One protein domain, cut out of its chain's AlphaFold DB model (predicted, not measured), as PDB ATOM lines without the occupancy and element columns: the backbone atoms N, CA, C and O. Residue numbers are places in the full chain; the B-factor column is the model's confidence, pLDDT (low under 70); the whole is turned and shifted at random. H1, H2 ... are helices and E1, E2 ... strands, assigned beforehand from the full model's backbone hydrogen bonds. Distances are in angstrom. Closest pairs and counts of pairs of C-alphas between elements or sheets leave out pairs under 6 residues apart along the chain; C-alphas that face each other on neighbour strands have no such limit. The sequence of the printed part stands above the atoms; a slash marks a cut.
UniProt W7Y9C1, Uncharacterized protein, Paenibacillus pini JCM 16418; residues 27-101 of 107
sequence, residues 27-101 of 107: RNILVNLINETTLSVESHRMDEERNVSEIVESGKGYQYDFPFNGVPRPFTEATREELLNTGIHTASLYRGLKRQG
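Overview. This is residues 27 to 101 of the 107 residues of an uncharacterized protein of Paenibacillus pini JCM 16418 (UniProt W7Y9C1). What shape is this? It is an open frame: the antiparallel hairpin E1-E2 leads to short helix H1, then a long loop, then H2 and H3 in an arm whose residues 78 to 101 stand free. What is printed? There are 75 residues with E1, E2, H1, H2, H3 in that order, class mixed; the whole is loose, radius of gyration of the C-alphas 16.3 A, spanning 51 by 28 by 20 A.

Arrangement. How do the strands pair? E1, residues 29 to 35, and E2, residues 38 to 43, form a hairpin, with N 32 and O 40 within hydrogen-bond range at 2.9 A. How do the helices stand? H1, residues 52 to 58, and H2, residues 76 to 86, are close but not clearly touching, about perpendicular at 90 degrees; the closest C-alphas, of Glu 57 and Thr 76, are 7.6 A apart. H3, residues 88 to 99, is close to H2 but not clearly touching, at a steep tilt of 65 degrees; the closest C-alphas, of Leu 83 and His 89, are 6.4 A apart. In H1, H2 and H3 every O i to N i+4 pair is within hydrogen-bond range.

Along the chain. Where does E1 begin? C-alpha 29 is at (-6.923, -0.259, 97.300); E1 is 18.4 A long, E2 16.9 A. Where does H3 end? C-alpha 99 is at (-18.034, -15.981, 109.454); H1, H2 and H3 are 10.0 A, 15.2 A and 16.3 A long.

Size, cuts and confidence. How large is it? The C-alphas farthest apart, of Asp 65 and Gly 101, are 51.1 A apart. Any cut or weak place? The printed part has no cut, H1 to H2 is a long link of 17 residues, and no printed residue is under 70 in pLDDT.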
ATOM      1  N   ARG A  27      -2.337   0.864 100.137       89.19
ATOM      2  CA  ARG A  27      -2.505   2.182  99.500       89.19
ATOM      3  C   ARG A  27      -3.045   2.089  98.073       89.19
ATOM      4  O   ARG A  27      -3.609   3.058  97.577       89.19
ATOM      5  N   ASN A  28      -2.886   0.936  97.428       91.75
ATOM      6  CA  ASN A  28      -3.385   0.694  96.078       91.75
ATOM      7  C   ASN A  28      -4.856   0.268  96.053       91.75
ATOM      8  O   ASN A  28      -5.396   0.082  94.964       91.75
ATOM      9  N   ILE A  29      -5.505   0.091  97.207       90.38
ATOM     10  CA  ILE A  29      -6.923  -0.259  97.300       90.38
ATOM     11  C   ILE A  29      -7.650   0.864  98.033       90.38
ATOM     12  O   ILE A  29      -7.540   1.015  99.248       90.38
ATOM     13  N   LEU A  30      -8.422   1.654  97.292       91.50
ATOM     14  CA  LEU A  30      -9.261   2.688  97.884       91.50
ATOM     15  C   LEU A  30     -10.558   2.064  98.369       91.50
ATOM     16  O   LEU A  30     -11.274   1.414  97.608       91.50
ATOM     17  N   VAL A  31     -10.865   2.296  99.641       91.88
ATOM     18  CA  VAL A  31     -12.087   1.826 100.287       91.88
ATOM     19  C   VAL A  31     -12.836   3.038 100.818       91.88
ATOM     20  O   VAL A  31     -12.377   3.701 101.744       91.88
ATOM     21  N   ASN A  32     -13.995   3.324 100.229       94.56
ATOM     22  CA  ASN A  32     -14.800   4.496 100.554       94.56
ATOM     23  C   ASN A  32     -16.217   4.082 100.941       94.56
ATOM     24  O   ASN A  32     -16.904   3.395 100.187       94.56
ATOM     25  N   LEU A  33     -16.680   4.535 102.103       93.56
ATOM     26  CA  LEU A  33     -18.069   4.369 102.511       93.56
ATOM     27  C   LEU A  33     -18.906   5.489 101.875       93.56
ATOM     28  O   LEU A  33     -18.750   6.655 102.224       93.56
ATOM     29  N   ILE A  34     -19.777   5.144 100.926       94.69
ATOM     30  CA  ILE A  34     -20.651   6.112 100.241       94.69
ATOM     31  C   ILE A  34     -21.800   6.536 101.168       94.69
ATOM     32  O   ILE A  34     -22.222   7.689 101.170       94.69
ATOM     33  N   ASN A  35     -22.318   5.593 101.954       92.25
ATOM     34  CA  ASN A  35     -23.322   5.787 103.000       92.25
ATOM     35  C   ASN A  35     -23.246   4.608 103.986       92.25
ATOM     36  O   ASN A  35     -22.489   3.671 103.751       92.25
ATOM     37  N   GLU A  36     -24.073   4.598 105.034       88.50
ATOM     38  CA  GLU A  36     -24.065   3.571 106.095       88.50
ATOM     39  C   GLU A  36     -24.107   2.109 105.606       88.50
ATOM     40  O   GLU A  36     -23.702   1.206 106.333       88.50
ATOM     41  N   THR A  37     -24.573   1.859 104.379       85.56
ATOM     42  CA  THR A  37     -24.778   0.510 103.829       85.56
ATOM     43  C   THR A  37     -24.033   0.241 102.521       85.56
ATOM     44  O   THR A  37     -24.109  -0.867 101.998       85.56
ATOM     45  N   THR A  38     -23.327   1.226 101.960       87.69
ATOM     46  CA  THR A  38     -22.695   1.106 100.637       87.69
ATOM     47  C   THR A  38     -21.197   1.362 100.720       87.69
ATOM     48  O   THR A  38     -20.761   2.477 101.004       87.69
ATOM     49  N   LEU A  39     -20.419   0.325 100.410       88.50
ATOM     50  CA  LEU A  39     -18.964   0.361 100.322       88.50
ATOM     51  C   LEU A  39     -18.528   0.384  98.851       88.50
ATOM     52  O   LEU A  39     -18.933  -0.481  98.078       88.50
ATOM     53  N   SER A  40     -17.683   1.343  98.485       91.38
ATOM     54  CA  SER A  40     -16.948   1.359  97.223       91.38
ATOM     55  C   SER A  40     -15.531   0.853  97.454       91.38
ATOM     56  O   SER A  40     -14.867   1.296  98.393       91.38
ATOM     57  N   VAL A  41     -15.079  -0.067  96.604       89.44
ATOM     58  CA  VAL A  41     -13.714  -0.599  96.612       89.44
ATOM     59  C   VAL A  41     -13.152  -0.477  95.202       89.44
ATOM     60  O   VAL A  41     -13.751  -0.986  94.257       89.44
ATOM     61  N   GLU A  42     -12.009   0.185  95.064       88.88
ATOM     62  CA  GLU A  42     -11.376   0.463  93.776       88.88
ATOM     63  C   GLU A  42      -9.872   0.181  93.832       88.88
ATOM     64  O   GLU A  42      -9.204   0.479  94.822       88.88
ATOM     65  N   SER A  43      -9.324  -0.371  92.749       87.06
ATOM     66  CA  SER A  43      -7.875  -0.443  92.558       87.06
ATOM     67  C   SER A  43      -7.340   0.909  92.088       87.06
ATOM     68  O   SER A  43      -7.612   1.326  90.967       87.06
ATOM     69  N   HIS A  44      -6.485   1.526  92.892       90.50
ATOM     70  CA  HIS A  44      -5.807   2.793  92.629       90.50
ATOM     71  C   HIS A  44      -4.284   2.608  92.612       90.50
ATOM     72  O   HIS A  44      -3.534   3.324  93.271       90.50
ATOM     73  N   ARG A  45      -3.803   1.587  91.894       90.56
ATOM     74  CA  ARG A  45      -2.362   1.397  91.724       90.56
ATOM     75  C   ARG A  45      -1.803   2.491  90.820       90.56
ATOM     76  O   ARG A  45      -2.129   2.537  89.632       90.56
ATOM     77  N   MET A  46      -0.909   3.292  91.383       90.12
ATOM     78  CA  MET A  46      -0.222   4.373  90.687       90.12
ATOM     79  C   MET A  46       1.254   4.026  90.477       90.12
ATOM     80  O   MET A  46       1.924   3.547  91.388       90.12
ATOM     81  N   ASP A  47       1.750   4.273  89.270       87.62
ATOM     82  CA  ASP A  47       3.174   4.338  88.945       87.62
ATOM     83  C   ASP A  47       3.500   5.816  88.689       87.62
ATOM     84  O   ASP A  47       3.183   6.355  87.628       87.62
ATOM     85  N   GLU A  48       4.023   6.499  89.710       87.62
ATOM     86  CA  GLU A  48       4.088   7.968  89.768       87.62
ATOM     87  C   GLU A  48       2.679   8.585  89.645       87.62
ATOM     88  O   GLU A  48       1.815   8.318  90.476       87.62
ATOM     89  N   GLU A  49       2.414   9.390  88.613       89.81
ATOM     90  CA  GLU A  49       1.096   9.985  88.337       89.81
ATOM     91  C   GLU A  49       0.238   9.120  87.395       89.81
ATOM     92  O   GLU A  49      -0.845   9.525  86.972       89.81
ATOM     93  N   ARG A  50       0.704   7.917  87.040       91.62
ATOM     94  CA  ARG A  50       0.070   7.064  86.032       91.62
ATOM     95  C   ARG A  50      -0.767   5.968  86.679       91.62
ATOM     96  O   ARG A  50      -0.232   5.097  87.363       91.62
ATOM     97  N   ASN A  51      -2.069   5.954  86.401       92.06
ATOM     98  CA  ASN A  51      -2.940   4.864  86.830       92.06
ATOM     99  C   ASN A  51      -2.646   3.604  86.008       92.06
ATOM    100  O   ASN A  51      -2.877   3.545  84.798       92.06
ATOM    101  N   VAL A  52      -2.129   2.577  86.675       91.81
ATOM    102  CA  VAL A  52      -1.716   1.337  86.015       91.81
ATOM    103  C   VAL A  52      -2.913   0.634  85.384       91.81
ATOM    104  O   VAL A  52      -2.810   0.174  84.248       91.81
ATOM    105  N   SER A  53      -4.035   0.531  86.098       91.56
ATOM    106  CA  SER A  53      -5.223  -0.164  85.599       91.56
ATOM    107  C   SER A  53      -5.741   0.489  84.319       91.56
ATOM    108  O   SER A  53      -6.032  -0.212  83.354       91.56
ATOM    109  N   GLU A  54      -5.760   1.823  84.271       93.44
ATOM    110  CA  GLU A  54      -6.166   2.589  83.088       93.44
ATOM    111  C   GLU A  54      -5.230   2.362  81.891       93.44
ATOM    112  O   GLU A  54      -5.692   2.160  80.766       93.44
ATOM    113  N   ILE A  55      -3.912   2.329  82.118       94.62
ATOM    114  CA  ILE A  55      -2.924   2.030  81.068       94.62
ATOM    115  C   ILE A  55      -3.116   0.609  80.519       94.62
ATOM    116  O   ILE A  55      -2.981   0.373  79.316       94.62
ATOM    117  N   VAL A  56      -3.424  -0.360  81.385       92.81
ATOM    118  CA  VAL A  56      -3.659  -1.748  80.965       92.81
ATOM    119  C   VAL A  56      -4.944  -1.864  80.154       92.81
ATOM    120  O   VAL A  56      -4.898  -2.414  79.055       92.81
ATOM    121  N   GLU A  57      -6.044  -1.308  80.658       94.06
ATOM    122  CA  GLU A  57      -7.347  -1.285  79.989       94.06
ATOM    123  C   GLU A  57      -7.265  -0.607  78.619       94.06
ATOM    124  O   GLU A  57      -7.677  -1.180  77.614       94.06
ATOM    125  N   SER A  58      -6.675   0.589  78.558       94.56
ATOM    126  CA  SER A  58      -6.628   1.409  77.342       94.56
ATOM    127  C   SER A  58      -5.507   1.038  76.372       94.56
ATOM    128  O   SER A  58      -5.567   1.398  75.195       94.56
ATOM    129  N   GLY A  59      -4.452   0.381  76.854       94.56
ATOM    130  CA  GLY A  59      -3.223   0.141  76.100       94.56
ATOM    131  C   GLY A  59      -2.329   1.378  75.930       94.56
ATOM    132  O   GLY A  59      -1.271   1.276  75.310       94.56
ATOM    133  N   LYS A  60      -2.722   2.552  76.440       93.94
ATOM    134  CA  LYS A  60      -2.029   3.833  76.228       93.94
ATOM    135  C   LYS A  60      -1.256   4.241  77.477       93.94
ATOM    136  O   LYS A  60      -1.776   4.105  78.572       93.94
ATOM    137  N   GLY A  61      -0.050   4.792  77.312       93.25
ATOM    138  CA  GLY A  61       0.754   5.347  78.418       93.25
ATOM    139  C   GLY A  61       1.972   4.516  78.842       93.25
ATOM    140  O   GLY A  61       2.680   4.910  79.773       93.25
ATOM    141  N   TYR A  62       2.260   3.401  78.160       92.69
ATOM    142  CA  TYR A  62       3.504   2.654  78.371       92.69
ATOM    143  C   TYR A  62       4.732   3.471  77.965       92.69
ATOM    144  O   TYR A  62       4.735   4.155  76.946       92.69
ATOM    145  N   GLN A  63       5.793   3.353  78.763       91.31
ATOM    146  CA  GLN A  63       7.063   4.069  78.573       91.31
ATOM    147  C   GLN A  63       8.105   3.252  77.793       91.31
ATOM    148  O   GLN A  63       9.256   3.658  77.654       91.31
ATOM    149  N   TYR A  64       7.726   2.071  77.314       87.25
ATOM    150  CA  TYR A  64       8.591   1.171  76.565       87.25
ATOM    151  C   TYR A  64       7.780   0.459  75.491       87.25
ATOM    152  O   TYR A  64       6.575   0.244  75.643       87.25
ATOM    153  N   ASP A  65       8.457   0.082  74.412       90.75
ATOM    154  CA  ASP A  65       7.832  -0.651  73.325       90.75
ATOM    155  C   ASP A  65       7.820  -2.158  73.601       90.75
ATOM    156  O   ASP A  65       8.798  -2.737  74.076       90.75
ATOM    157  N   PHE A  66       6.676  -2.782  73.346       90.88
ATOM    158  CA  PHE A  66       6.423  -4.209  73.526       90.88
ATOM    159  C   PHE A  66       5.130  -4.579  72.778       90.88
ATOM    160  O   PHE A  66       4.342  -3.691  72.457       90.88
ATOM    161  N   PRO A  67       4.840  -5.872  72.537       93.00
ATOM    162  CA  PRO A  67       3.745  -6.283  71.650       93.00
ATOM    163  C   PRO A  67       2.336  -5.789  72.012       93.00
ATOM    164  O   PRO A  67       1.457  -5.821  71.159       93.00
ATOM    165  N   PHE A  68       2.103  -5.363  73.259       87.56
ATOM    166  CA  PHE A  68       0.804  -4.836  73.696       87.56
ATOM    167  C   PHE A  68       0.815  -3.322  73.948       87.56
ATOM    168  O   PHE A  68      -0.141  -2.786  74.506       87.56
ATOM    169  N   ASN A  69       1.874  -2.617  73.545       92.81
ATOM    170  CA  ASN A  69       1.873  -1.162  73.543       92.81
ATOM    171  C   ASN A  69       0.845  -0.658  72.518       92.81
ATOM    172  O   ASN A  69       0.904  -1.014  71.343       92.81
ATOM    173  N   GLY A  70      -0.129   0.133  72.964       94.31
ATOM    174  CA  GLY A  70      -1.251   0.572  72.135       94.31
ATOM    175  C   GLY A  70      -2.338  -0.486  71.920       94.31
ATOM    176  O   GLY A  70      -3.290  -0.212  71.193       94.31
ATOM    177  N   VAL A  71      -2.232  -1.662  72.551       95.38
ATOM    178  CA  VAL A  71      -3.247  -2.724  72.484       95.38
ATOM    179  C   VAL A  71      -4.042  -2.742  73.797       95.38
ATOM    180  O   VAL A  71      -3.490  -3.133  74.830       95.38
ATOM    181  N   PRO A  72      -5.325  -2.329  73.781       94.19
ATOM    182  CA  PRO A  72      -6.206  -2.401  74.943       94.19
ATOM    183  C   PRO A  72      -6.327  -3.827  75.481       94.19
ATOM    184  O   PRO A  72      -6.398  -4.788  74.710       94.19
ATOM    185  N   ARG A  73      -6.399  -3.970  76.805       92.00
ATOM    186  CA  ARG A  73      -6.651  -5.254  77.468       92.00
ATOM    187  C   ARG A  73      -7.874  -5.109  78.368       92.00
ATOM    188  O   ARG A  73      -7.699  -4.833  79.550       92.00
ATOM    189  N   PRO A  74      -9.091  -5.273  77.819       88.44
ATOM    190  CA  PRO A  74     -10.314  -5.059  78.571       88.44
ATOM    191  C   PRO A  74     -10.566  -6.218  79.534       88.44
ATOM    192  O   PRO A  74     -11.018  -7.284  79.122       88.44
ATOM    193  N   PHE A  75     -10.253  -6.033  80.815       88.56
ATOM    194  CA  PHE A  75     -10.494  -7.044  81.852       88.56
ATOM    195  C   PHE A  75     -11.640  -6.638  82.779       88.56
ATOM    196  O   PHE A  75     -12.335  -7.502  83.308       88.56
ATOM    197  N   THR A  76     -11.882  -5.340  82.943       90.19
ATOM    198  CA  THR A  76     -12.873  -4.788  83.865       90.19
ATOM    199  C   THR A  76     -14.282  -5.119  83.410       90.19
ATOM    200  O   THR A  76     -15.074  -5.590  84.221       90.19
ATOM    201  N   GLU A  77     -14.597  -4.936  82.125       90.19
ATOM    202  CA  GLU A  77     -15.952  -5.208  81.636       90.19
ATOM    203  C   GLU A  77     -16.262  -6.706  81.612       90.19
ATOM    204  O   GLU A  77     -17.299  -7.120  82.118       90.19
ATOM    205  N   ALA A  78     -15.317  -7.539  81.167       91.12
ATOM    206  CA  ALA A  78     -15.469  -8.992  81.236       91.12
ATOM    207  C   ALA A  78     -15.666  -9.473  82.687       91.12
ATOM    208  O   ALA A  78     -16.541 -10.291  82.968       91.12
ATOM    209  N   THR A  79     -14.899  -8.915  83.632       91.12
ATOM    210  CA  THR A  79     -15.062  -9.215  85.061       91.12
ATOM    211  C   THR A  79     -16.419  -8.732  85.574       91.12
ATOM    212  O   THR A  79     -17.078  -9.445  86.326       91.12
ATOM    213  N   ARG A  80     -16.876  -7.539  85.171       92.50
ATOM    214  CA  ARG A  80     -18.198  -7.010  85.536       92.50
ATOM    215  C   ARG A  80     -19.303  -7.958  85.080       92.50
ATOM    216  O   ARG A  80     -20.152  -8.315  85.892       92.50
ATOM    217  N   GLU A  81     -19.281  -8.374  83.818       95.75
ATOM    218  CA  GLU A  81     -20.257  -9.310  83.259       95.75
ATOM    219  C   GLU A  81     -20.250 -10.645  84.014       95.75
ATOM    220  O   GLU A  81     -21.305 -11.133  84.420       95.75
ATOM    221  N   GLU A  82     -19.072 -11.214  84.283       95.62
ATOM    222  CA  GLU A  82     -18.949 -12.451  85.057       95.62
ATOM    223  C   GLU A  82     -19.515 -12.297  86.476       95.62
ATOM    224  O   GLU A  82     -20.269 -13.152  86.951       95.62
ATOM    225  N   LEU A  83     -19.201 -11.197  87.160       95.06
ATOM    226  CA  LEU A  83     -19.698 -10.931  88.506       95.06
ATOM    227  C   LEU A  83     -21.219 -10.769  88.536       95.06
ATOM    228  O   LEU A  83     -21.844 -11.270  89.475       95.06
ATOM    229  N   LEU A  84     -21.809 -10.119  87.531       94.75
ATOM    230  CA  LEU A  84     -23.261  -9.989  87.382       94.75
ATOM    231  C   LEU A  84     -23.922 -11.344  87.110       94.75
ATOM    232  O   LEU A  84     -24.923 -11.672  87.743       94.75
ATOM    233  N   ASN A  85     -23.335 -12.150  86.224       97.00
ATOM    234  CA  ASN A  85     -23.874 -13.453  85.836       97.00
ATOM    235  C   ASN A  85     -23.785 -14.490  86.962       97.00
ATOM    236  O   ASN A  85     -24.668 -15.333  87.111       97.00
ATOM    237  N   THR A  86     -22.711 -14.451  87.751       96.62
ATOM    238  CA  THR A  86     -22.449 -15.454  88.794       96.62
ATOM    239  C   THR A  86     -22.949 -15.040  90.175       96.62
ATOM    240  O   THR A  86     -23.157 -15.900  91.031       96.62
ATOM    241  N   GLY A  87     -23.076 -13.737  90.445       94.50
ATOM    242  CA  GLY A  87     -23.387 -13.217  91.780       94.50
ATOM    243  C   GLY A  87     -22.343 -13.580  92.848       94.50
ATOM    244  O   GLY A  87     -22.613 -13.475  94.049       94.50
ATOM    245  N   ILE A  88     -21.144 -14.025  92.446       94.12
ATOM    246  CA  ILE A  88     -20.148 -14.591  93.368       94.12
ATOM    247  C   ILE A  88     -19.628 -13.563  94.379       94.12
ATOM    248  O   ILE A  88     -19.303 -13.926  95.512       94.12
ATOM    249  N   HIS A  89     -19.606 -12.281  94.011       90.44
ATOM    250  CA  HIS A  89     -19.250 -11.172  94.896       90.44
ATOM    251  C   HIS A  89     -20.220 -11.065  96.086       90.44
ATOM    252  O   HIS A  89     -19.781 -11.048  97.236       90.44
ATOM    253  N   THR A  90     -21.532 -11.112  95.836       90.50
ATOM    254  CA  THR A  90     -22.573 -11.089  96.876       90.50
ATOM    255  C   THR A  90     -22.502 -12.323  97.769       90.50
ATOM    256  O   THR A  90     -22.499 -12.212  98.997       90.50
ATOM    257  N   ALA A  91     -22.375 -13.511  97.168       91.56
ATOM    258  CA  ALA A  91     -22.261 -14.758  97.923       91.56
ATOM    259  C   ALA A  91     -21.007 -14.780  98.817       91.56
ATOM    260  O   ALA A  91     -21.051 -15.259  99.953       91.56
ATOM    261  N   SER A  92     -19.888 -14.245  98.323       91.06
ATOM    262  CA  SER A  92     -18.633 -14.161  99.072       91.06
ATOM    263  C   SER A  92     -18.724 -13.166 100.225       91.06
ATOM    264  O   SER A  92     -18.306 -13.498 101.336       91.06
ATOM    265  N   LEU A  93     -19.338 -11.997 100.001       88.25
ATOM    266  CA  LEU A  93     -19.595 -11.016 101.055       88.25
ATOM    267  C   LEU A  93     -20.462 -11.620 102.164       88.25
ATOM    268  O   LEU A  93     -20.092 -11.564 103.335       88.25
ATOM    269  N   TYR A  94     -21.557 -12.285 101.794       89.44
ATOM    270  CA  TYR A  94     -22.441 -12.961 102.742       89.44
ATOM    271  C   TYR A  94     -21.698 -13.996 103.596       89.44
ATOM    272  O   TYR A  94     -21.797 -13.995 104.823       89.44
ATOM    273  N   ARG A  95     -20.909 -14.873 102.958       91.69
ATOM    274  CA  ARG A  95     -20.092 -15.873 103.667       91.69
ATOM    275  C   ARG A  95     -19.097 -15.211 104.617       91.69
ATOM    276  O   ARG A  95     -18.912 -15.702 105.730       91.69
ATOM    277  N   GLY A  96     -18.479 -14.110 104.191       91.88
ATOM    278  CA  GLY A  96     -17.577 -13.308 105.012       91.88
ATOM    279  C   GLY A  96     -18.263 -12.761 106.261       91.88
ATOM    280  O   GLY A  96     -17.775 -12.994 107.363       91.88
ATOM    281  N   LEU A  97     -19.421 -12.114 106.104       90.94
ATOM    282  CA  LEU A  97     -20.212 -11.556 107.208       90.94
ATOM    283  C   LEU A  97     -20.678 -12.644 108.181       90.94
ATOM    284  O   LEU A  97     -20.477 -12.519 109.389       90.94
ATOM    285  N   LYS A  98     -21.196 -13.761 107.659       92.25
ATOM    286  CA  LYS A  98     -21.607 -14.908 108.478       92.25
ATOM    287  C   LYS A  98     -20.450 -15.465 109.308       92.25
ATOM    288  O   LYS A  98     -20.636 -15.796 110.475       92.25
ATOM    289  N   ARG A  99     -19.243 -15.547 108.733       94.25
ATOM    290  CA  ARG A  99     -18.034 -15.981 109.454       94.25
ATOM    291  C   ARG A  99     -17.659 -15.029 110.596       94.25
ATOM    292  O   ARG A  99     -17.096 -15.492 111.580       94.25
ATOM    293  N   GLN A 100     -17.998 -13.746 110.486       94.50
ATOM    294  CA  GLN A 100     -17.822 -12.753 111.552       94.50
ATOM    295  C   GLN A 100     -18.969 -12.752 112.582       94.50
ATOM    296  O   GLN A 100     -19.007 -11.886 113.451       94.50
ATOM    297  N   GLY A 101     -19.915 -13.697 112.500       94.19
ATOM    298  CA  GLY A 101     -21.051 -13.793 113.423       94.19
ATOM    299  C   GLY A 101     -22.217 -12.855 113.097       94.19
ATOM    300  O   GLY A 101     -23.136 -12.734 113.901       94.19
TER     301      GLY A 101